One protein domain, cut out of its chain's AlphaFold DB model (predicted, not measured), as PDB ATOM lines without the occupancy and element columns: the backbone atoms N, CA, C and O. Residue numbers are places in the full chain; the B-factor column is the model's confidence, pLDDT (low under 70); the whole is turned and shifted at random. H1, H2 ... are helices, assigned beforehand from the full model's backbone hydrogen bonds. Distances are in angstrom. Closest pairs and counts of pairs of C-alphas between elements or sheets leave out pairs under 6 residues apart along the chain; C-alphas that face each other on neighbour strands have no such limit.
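AT A GLANCE: This is residues 44 to 93 of the 119 residues of the protein "Phosphotransferase enzyme family protein" of Paraburkholderia susongensis (UniProt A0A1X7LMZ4). Two helices, H1 and then H2, lie side by side as a helical hairpin, with a wide loop, residues 58 to 74, joining them at one end and a tail, residues 85 to 93, running on from H2 at the other. The printed part has 50 residues and no named strand; its class is all helix, though the helices hold just 23 of the 50. It is only just loose, close to compact, with a radius of gyration of the C-alphas of 12.0 A and spans of 32 by 23 by 19 A.

IN THESE COORDINATES: H1, residues 45 to 57, begins at C-alpha 45 (-46.857, 4.038, 156.128) and measures 18.3 A. H2, residues 75 to 84, measures 14.4 A and ends at C-alpha 84 (-43.027, -8.952, 152.314).

HOW THE PARTS SIT: H1 touches H2 with residues 52 to 56 alone; the closest C-alphas, of Val 56 and Ala 75, are 6.0 A apart. They run opposite ways at a shallow tilt of 27 degrees. In H1 and H2 every O i to N i+4 pair is within hydrogen-bond range.

THE WHOLE: The C-alphas farthest apart, of Gly 72 and Val 93, are 33.5 A apart. The link from H1 to H2 is long, with 17 residues. The printed part has no cut, and no printed residue is under 70 in pLDDT.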
ATOM      1  N   ARG A  44     -47.716   8.620 157.384       85.56
ATOM      2  CA  ARG A  44     -46.962   7.847 156.397       85.56
ATOM      3  C   ARG A  44     -46.797   6.394 156.812       85.56
ATOM      4  O   ARG A  44     -46.469   6.101 157.960       85.56
ATOM      5  N   LEU A  45     -46.955   5.474 155.858       89.69
ATOM      6  CA  LEU A  45     -46.857   4.038 156.128       89.69
ATOM      7  C   LEU A  45     -45.508   3.659 156.758       89.69
ATOM      8  O   LEU A  45     -45.456   2.800 157.636       89.69
ATOM      9  N   GLU A  46     -44.416   4.316 156.362       90.62
ATOM     10  CA  GLU A  46     -43.080   4.030 156.883       90.62
ATOM     11  C   GLU A  46     -42.972   4.274 158.398       90.62
ATOM     12  O   GLU A  46     -42.312   3.508 159.105       90.62
ATOM     13  N   GLU A  47     -43.659   5.297 158.911       91.00
ATOM     14  CA  GLU A  47     -43.697   5.624 160.340       91.00
ATOM     15  C   GLU A  47     -44.506   4.588 161.125       91.00
ATOM     16  O   GLU A  47     -44.082   4.134 162.192       91.00
ATOM     17  N   HIS A  48     -45.626   4.131 160.556       91.81
ATOM     18  CA  HIS A  48     -46.452   3.068 161.136       91.81
ATOM     19  C   HIS A  48     -45.701   1.736 161.183       91.81
ATOM     20  O   HIS A  48     -45.711   1.055 162.208       91.81
ATOM     21  N   ILE A  49     -44.967   1.393 160.121       95.25
ATOM     22  CA  ILE A  49     -44.105   0.204 160.091       95.25
ATOM     23  C   ILE A  49     -42.998   0.311 161.145       95.25
ATOM     24  O   ILE A  49     -42.711  -0.669 161.833       95.25
ATOM     25  N   ALA A  50     -42.365   1.478 161.298       95.56
ATOM     26  CA  ALA A  50     -41.341   1.683 162.321       95.56
ATOM     27  C   ALA A  50     -41.911   1.517 163.742       95.56
ATOM     28  O   ALA A  50     -41.300   0.846 164.579       95.56
ATOM     29  N   ALA A  51     -43.105   2.058 163.999       94.94
ATOM     30  CA  ALA A  51     -43.810   1.877 165.264       94.94
ATOM     31  C   ALA A  51     -44.170   0.402 165.514       94.94
ATOM     32  O   ALA A  51     -43.913  -0.108 166.607       94.94
ATOM     33  N   ALA A  52     -44.691  -0.306 164.507       96.12
ATOM     34  CA  ALA A  52     -45.008  -1.731 164.592       96.12
ATOM     35  C   ALA A  52     -43.760  -2.577 164.898       96.12
ATOM     36  O   ALA A  52     -43.772  -3.359 165.848       96.12
ATOM     37  N   LYS A  53     -42.647  -2.349 164.182       97.69
ATOM     38  CA  LYS A  53     -41.345  -2.994 164.448       97.69
ATOM     39  C   LYS A  53     -40.904  -2.807 165.894       97.69
ATOM     40  O   LYS A  53     -40.495  -3.765 166.542       97.69
ATOM     41  N   ASN A  54     -40.994  -1.580 166.407       97.88
ATOM     42  CA  ASN A  54     -40.616  -1.299 167.786       97.88
ATOM     43  C   ASN A  54     -41.496  -2.080 168.773       97.88
ATOM     44  O   ASN A  54     -40.970  -2.735 169.665       97.88
ATOM     45  N   ARG A  55     -42.822  -2.074 168.581       97.94
ATOM     46  CA  ARG A  55     -43.765  -2.798 169.449       97.94
ATOM     47  C   ARG A  55     -43.519  -4.307 169.462       97.94
ATOM     48  O   ARG A  55     -43.603  -4.897 170.535       97.94
ATOM     49  N   VAL A  56     -43.178  -4.906 168.320       97.94
ATOM     50  CA  VAL A  56     -42.758  -6.316 168.242       97.94
ATOM     51  C   VAL A  56     -41.469  -6.528 169.037       97.94
ATOM     52  O   VAL A  56     -41.427  -7.385 169.914       97.94
ATOM     53  N   ASN A  57     -40.445  -5.699 168.807       97.38
ATOM     54  CA  ASN A  57     -39.144  -5.824 169.474       97.38
ATOM     55  C   ASN A  57     -39.227  -5.710 171.002       97.38
ATOM     56  O   ASN A  57     -38.461  -6.366 171.705       97.38
ATOM     57  N   VAL A  58     -40.131  -4.873 171.520       97.62
ATOM     58  CA  VAL A  58     -40.333  -4.701 172.969       97.62
ATOM     59  C   VAL A  58     -41.433  -5.602 173.548       97.62
ATOM     60  O   VAL A  58     -41.745  -5.474 174.729       97.62
ATOM     61  N   GLY A  59     -42.021  -6.501 172.751       97.06
ATOM     62  CA  GLY A  59     -43.014  -7.476 173.217       97.06
ATOM     63  C   GLY A  59     -44.360  -6.873 173.642       97.06
ATOM     64  O   GLY A  59     -44.980  -7.365 174.578       97.06
ATOM     65  N   LEU A  60     -44.809  -5.795 172.990       97.81
ATOM     66  CA  LEU A  60     -46.078  -5.099 173.282       97.81
ATOM     67  C   LEU A  60     -47.248  -5.522 172.375       97.81
ATOM     68  O   LEU A  60     -48.262  -4.819 172.306       97.81
ATOM     69  N   ILE A  61     -47.084  -6.601 171.614       97.56
ATOM     70  CA  ILE A  61     -48.129  -7.142 170.745       97.56
ATOM     71  C   ILE A  61     -48.856  -8.252 171.497       97.56
ATOM     72  O   ILE A  61     -48.217  -9.166 172.012       97.56
ATOM     73  N   ASP A  62     -50.181  -8.150 171.559       97.44
ATOM     74  CA  ASP A  62     -51.036  -9.209 172.084       97.44
ATOM     75  C   ASP A  62     -51.339 -10.209 170.961       97.44
ATOM     76  O   ASP A  62     -52.183  -9.968 170.104       97.44
ATOM     77  N   GLU A  63     -50.599 -11.317 170.937       97.44
ATOM     78  CA  GLU A  63     -50.747 -12.363 169.916       97.44
ATOM     79  C   GLU A  63     -52.075 -13.131 170.045       97.44
ATOM     80  O   GLU A  63     -52.517 -13.763 169.087       97.44
ATOM     81  N   ALA A  64     -52.740 -13.071 171.208       96.88
ATOM     82  CA  ALA A  64     -54.042 -13.708 171.407       96.88
ATOM     83  C   ALA A  64     -55.190 -12.905 170.771       96.88
ATOM     84  O   ALA A  64     -56.241 -13.481 170.482       96.88
ATOM     85  N   ASP A  65     -54.980 -11.610 170.522       96.94
ATOM     86  CA  ASP A  65     -55.948 -10.688 169.910       96.94
ATOM     87  C   ASP A  65     -55.781 -10.566 168.383       96.94
ATOM     88  O   ASP A  65     -56.314  -9.663 167.738       96.94
ATOM     89  N   PHE A  66     -55.024 -11.473 167.757       97.69
ATOM     90  CA  PHE A  66     -54.984 -11.557 166.299       97.69
ATOM     91  C   PHE A  66     -56.324 -12.020 165.710       97.69
ATOM     92  O   PHE A  66     -57.151 -12.663 166.358       97.69
ATOM     93  N   ASP A  67     -56.550 -11.710 164.436       96.56
ATOM     94  CA  ASP A  67     -57.707 -12.229 163.715       96.56
ATOM     95  C   ASP A  67     -57.568 -13.731 163.438       96.56
ATOM     96  O   ASP A  67     -56.486 -14.314 163.502       96.56
ATOM     97  N   ASN A  68     -58.687 -14.371 163.095       96.88
ATOM     98  CA  ASN A  68     -58.768 -15.825 162.942       96.88
ATOM     99  C   ASN A  68     -57.722 -16.418 161.978       96.88
ATOM    100  O   ASN A  68     -57.301 -17.554 162.174       96.88
ATOM    101  N   GLU A  69     -57.312 -15.674 160.948       96.69
ATOM    102  CA  GLU A  69     -56.321 -16.129 159.962       96.69
ATOM    103  C   GLU A  69     -54.889 -16.159 160.521       96.69
ATOM    104  O   GLU A  69     -54.068 -16.955 160.060       96.69
ATOM    105  N   ARG A  70     -54.589 -15.319 161.519       96.44
ATOM    106  CA  ARG A  70     -53.263 -15.196 162.148       96.44
ATOM    107  C   ARG A  70     -53.206 -15.763 163.568       96.44
ATOM    108  O   ARG A  70     -52.148 -15.738 164.192       96.44
ATOM    109  N   GLN A  71     -54.306 -16.320 164.071       96.56
ATOM    110  CA  GLN A  71     -54.351 -16.981 165.375       96.56
ATOM    111  C   GLN A  71     -53.279 -18.078 165.501       96.56
ATOM    112  O   GLN A  71     -53.160 -18.967 164.657       96.56
ATOM    113  N   GLY A  72     -52.497 -18.010 166.582       96.38
ATOM    114  CA  GLY A  72     -51.384 -18.924 166.857       96.38
ATOM    115  C   GLY A  72     -50.063 -18.593 166.149       96.38
ATOM    116  O   GLY A  72     -49.082 -19.301 166.375       96.38
ATOM    117  N   GLN A  73     -50.011 -17.547 165.317       97.88
ATOM    118  CA  GLN A  73     -48.756 -17.009 164.782       97.88
ATOM    119  C   GLN A  73     -48.086 -16.071 165.789       97.88
ATOM    120  O   GLN A  73     -48.755 -15.483 166.637       97.88
ATOM    121  N   THR A  74     -46.770 -15.888 165.664       98.19
ATOM    122  CA  THR A  74     -46.051 -14.908 166.487       98.19
ATOM    123  C   THR A  74     -46.104 -13.514 165.867       98.19
ATOM    124  O   THR A  74     -46.205 -13.348 164.650       98.19
ATOM    125  N   ALA A  75     -45.933 -12.480 166.687       97.94
ATOM    126  CA  ALA A  75     -45.841 -11.098 166.229       97.94
ATOM    127  C   ALA A  75     -44.657 -10.869 165.270       97.94
ATOM    128  O   ALA A  75     -44.703  -9.977 164.421       97.94
ATOM    129  N   THR A  76     -43.604 -11.686 165.380       98.00
ATOM    130  CA  THR A  76     -42.454 -11.642 164.465       98.00
ATOM    131  C   THR A  76     -42.815 -12.200 163.090       98.00
ATOM    132  O   THR A  76     -42.432 -11.599 162.086       98.00
ATOM    133  N   ASP A  77     -43.578 -13.295 163.031       97.75
ATOM    134  CA  ASP A  77     -44.023 -13.894 161.766       97.75
ATOM    135  C   ASP A  77     -44.963 -12.945 161.015       97.75
ATOM    136  O   ASP A  77     -44.751 -12.661 159.836       97.75
ATOM    137  N   VAL A  78     -45.937 -12.364 161.724       97.94
ATOM    138  CA  VAL A  78     -46.876 -11.385 161.151       97.94
ATOM    139  C   VAL A  78     -46.145 -10.134 160.653       97.94
ATOM    140  O   VAL A  78     -46.458  -9.607 159.586       97.94
ATOM    141  N   LEU A  79     -45.131  -9.656 161.385       98.00
ATOM    142  CA  LEU A  79     -44.304  -8.533 160.937       98.00
ATOM    143  C   LEU A  79     -43.496  -8.876 159.678       98.00
ATOM    144  O   LEU A  79     -43.344  -8.022 158.804       98.00
ATOM    145  N   ALA A  80     -42.957 -10.092 159.578       97.81
ATOM    146  CA  ALA A  80     -42.231 -10.528 158.390       97.81
ATOM    147  C   ALA A  80     -43.153 -10.586 157.161       97.81
ATOM    148  O   ALA A  80     -42.775 -10.091 156.097       97.81
ATOM    149  N   ASP A  81     -44.370 -11.108 157.328       96.94
ATOM    150  CA  ASP A  81     -45.383 -11.160 156.272       96.94
ATOM    151  C   ASP A  81     -45.787  -9.752 155.800       96.94
ATOM    152  O   ASP A  81     -45.709  -9.453 154.605       96.94
ATOM    153  N   LEU A  82     -46.069  -8.835 156.736       96.25
ATOM    154  CA  LEU A  82     -46.346  -7.420 156.449       96.25
ATOM    155  C   LEU A  82     -45.241  -6.772 155.601       96.25
ATOM    156  O   LEU A  82     -45.517  -6.050 154.647       96.25
ATOM    157  N   LEU A  83     -43.971  -7.009 155.943       96.88
ATOM    158  CA  LEU A  83     -42.838  -6.430 155.215       96.88
ATOM    159  C   LEU A  83     -42.662  -7.028 153.816       96.88
ATOM    160  O   LEU A  83     -42.134  -6.352 152.934       96.88
ATOM    161  N   SER A  84     -43.090  -8.274 153.612       96.88
ATOM    162  CA  SER A  84     -43.027  -8.952 152.314       96.88
ATOM    163  C   SER A  84     -44.159  -8.557 151.357       96.88
ATOM    164  O   SER A  84     -44.038  -8.767 150.153       96.88
ATOM    165  N   THR A  85     -45.230  -7.951 151.881       95.38
ATOM    166  CA  THR A  85     -46.467  -7.616 151.154       95.38
ATOM    167  C   THR A  85     -46.664  -6.112 150.941       95.38
ATOM    168  O   THR A  85     -47.743  -5.677 150.535       95.38
ATOM    169  N   LEU A  86     -45.632  -5.296 151.189       94.56
ATOM    170  CA  LEU A  86     -45.721  -3.846 151.012       94.56
ATOM    171  C   LEU A  86     -46.065  -3.474 149.560       94.56
ATOM    172  O   LEU A  86     -45.440  -3.994 148.630       94.56
ATOM    173  N   PRO A  87     -47.023  -2.557 149.342       92.06
ATOM    174  CA  PRO A  87     -47.391  -2.133 148.000       92.06
ATOM    175  C   PRO A  87     -46.300  -1.250 147.378       92.06
ATOM    176  O   PRO A  87     -45.600  -0.507 148.063       92.06
ATOM    177  N   GLU A  88     -46.190  -1.286 146.050       91.88
ATOM    178  CA  GLU A  88     -45.243  -0.440 145.306       91.88
ATOM    179  C   GLU A  88     -45.722   1.015 145.162       91.88
ATOM    180  O   GLU A  88     -44.923   1.919 144.916       91.88
ATOM    181  N   THR A  89     -47.032   1.249 145.287       92.56
ATOM    182  CA  THR A  89     -47.665   2.562 145.101       92.56
ATOM    183  C   THR A  89     -48.720   2.819 146.171       92.56
ATOM    184  O   THR A  89     -49.282   1.882 146.737       92.56
ATOM    185  N   TYR A  90     -48.991   4.100 146.435       90.12
ATOM    186  CA  TYR A  90     -49.933   4.548 147.459       90.12
ATOM    187  C   TYR A  90     -50.968   5.499 146.860       90.12
ATOM    188  O   TYR A  90     -50.604   6.436 146.147       90.12
ATOM    189  N   ASP A  91     -52.238   5.278 147.195       93.31
ATOM    190  CA  ASP A  91     -53.324   6.230 146.961       93.31
ATOM    191  C   ASP A  91     -53.552   7.033 148.249       93.31
ATOM    192  O   ASP A  91     -54.053   6.508 149.245       93.31
ATOM    193  N   LEU A  92     -53.065   8.274 148.272       93.94
ATOM    194  CA  LEU A  92     -53.032   9.092 149.482       93.94
ATOM    195  C   LEU A  92     -54.335   9.872 149.650       93.94
ATOM    196  O   LEU A  92     -54.686  10.706 148.816       93.94
ATOM    197  N   VAL A  93     -54.989   9.660 150.789       96.38
ATOM    198  CA  VAL A  93     -56.226  10.333 151.199       96.38
ATOM    199  C   VAL A  93     -56.152  10.710 152.679       96.38
ATOM    200  O   VAL A  93     -55.306  10.205 153.417       96.38
TER     201      VAL A  93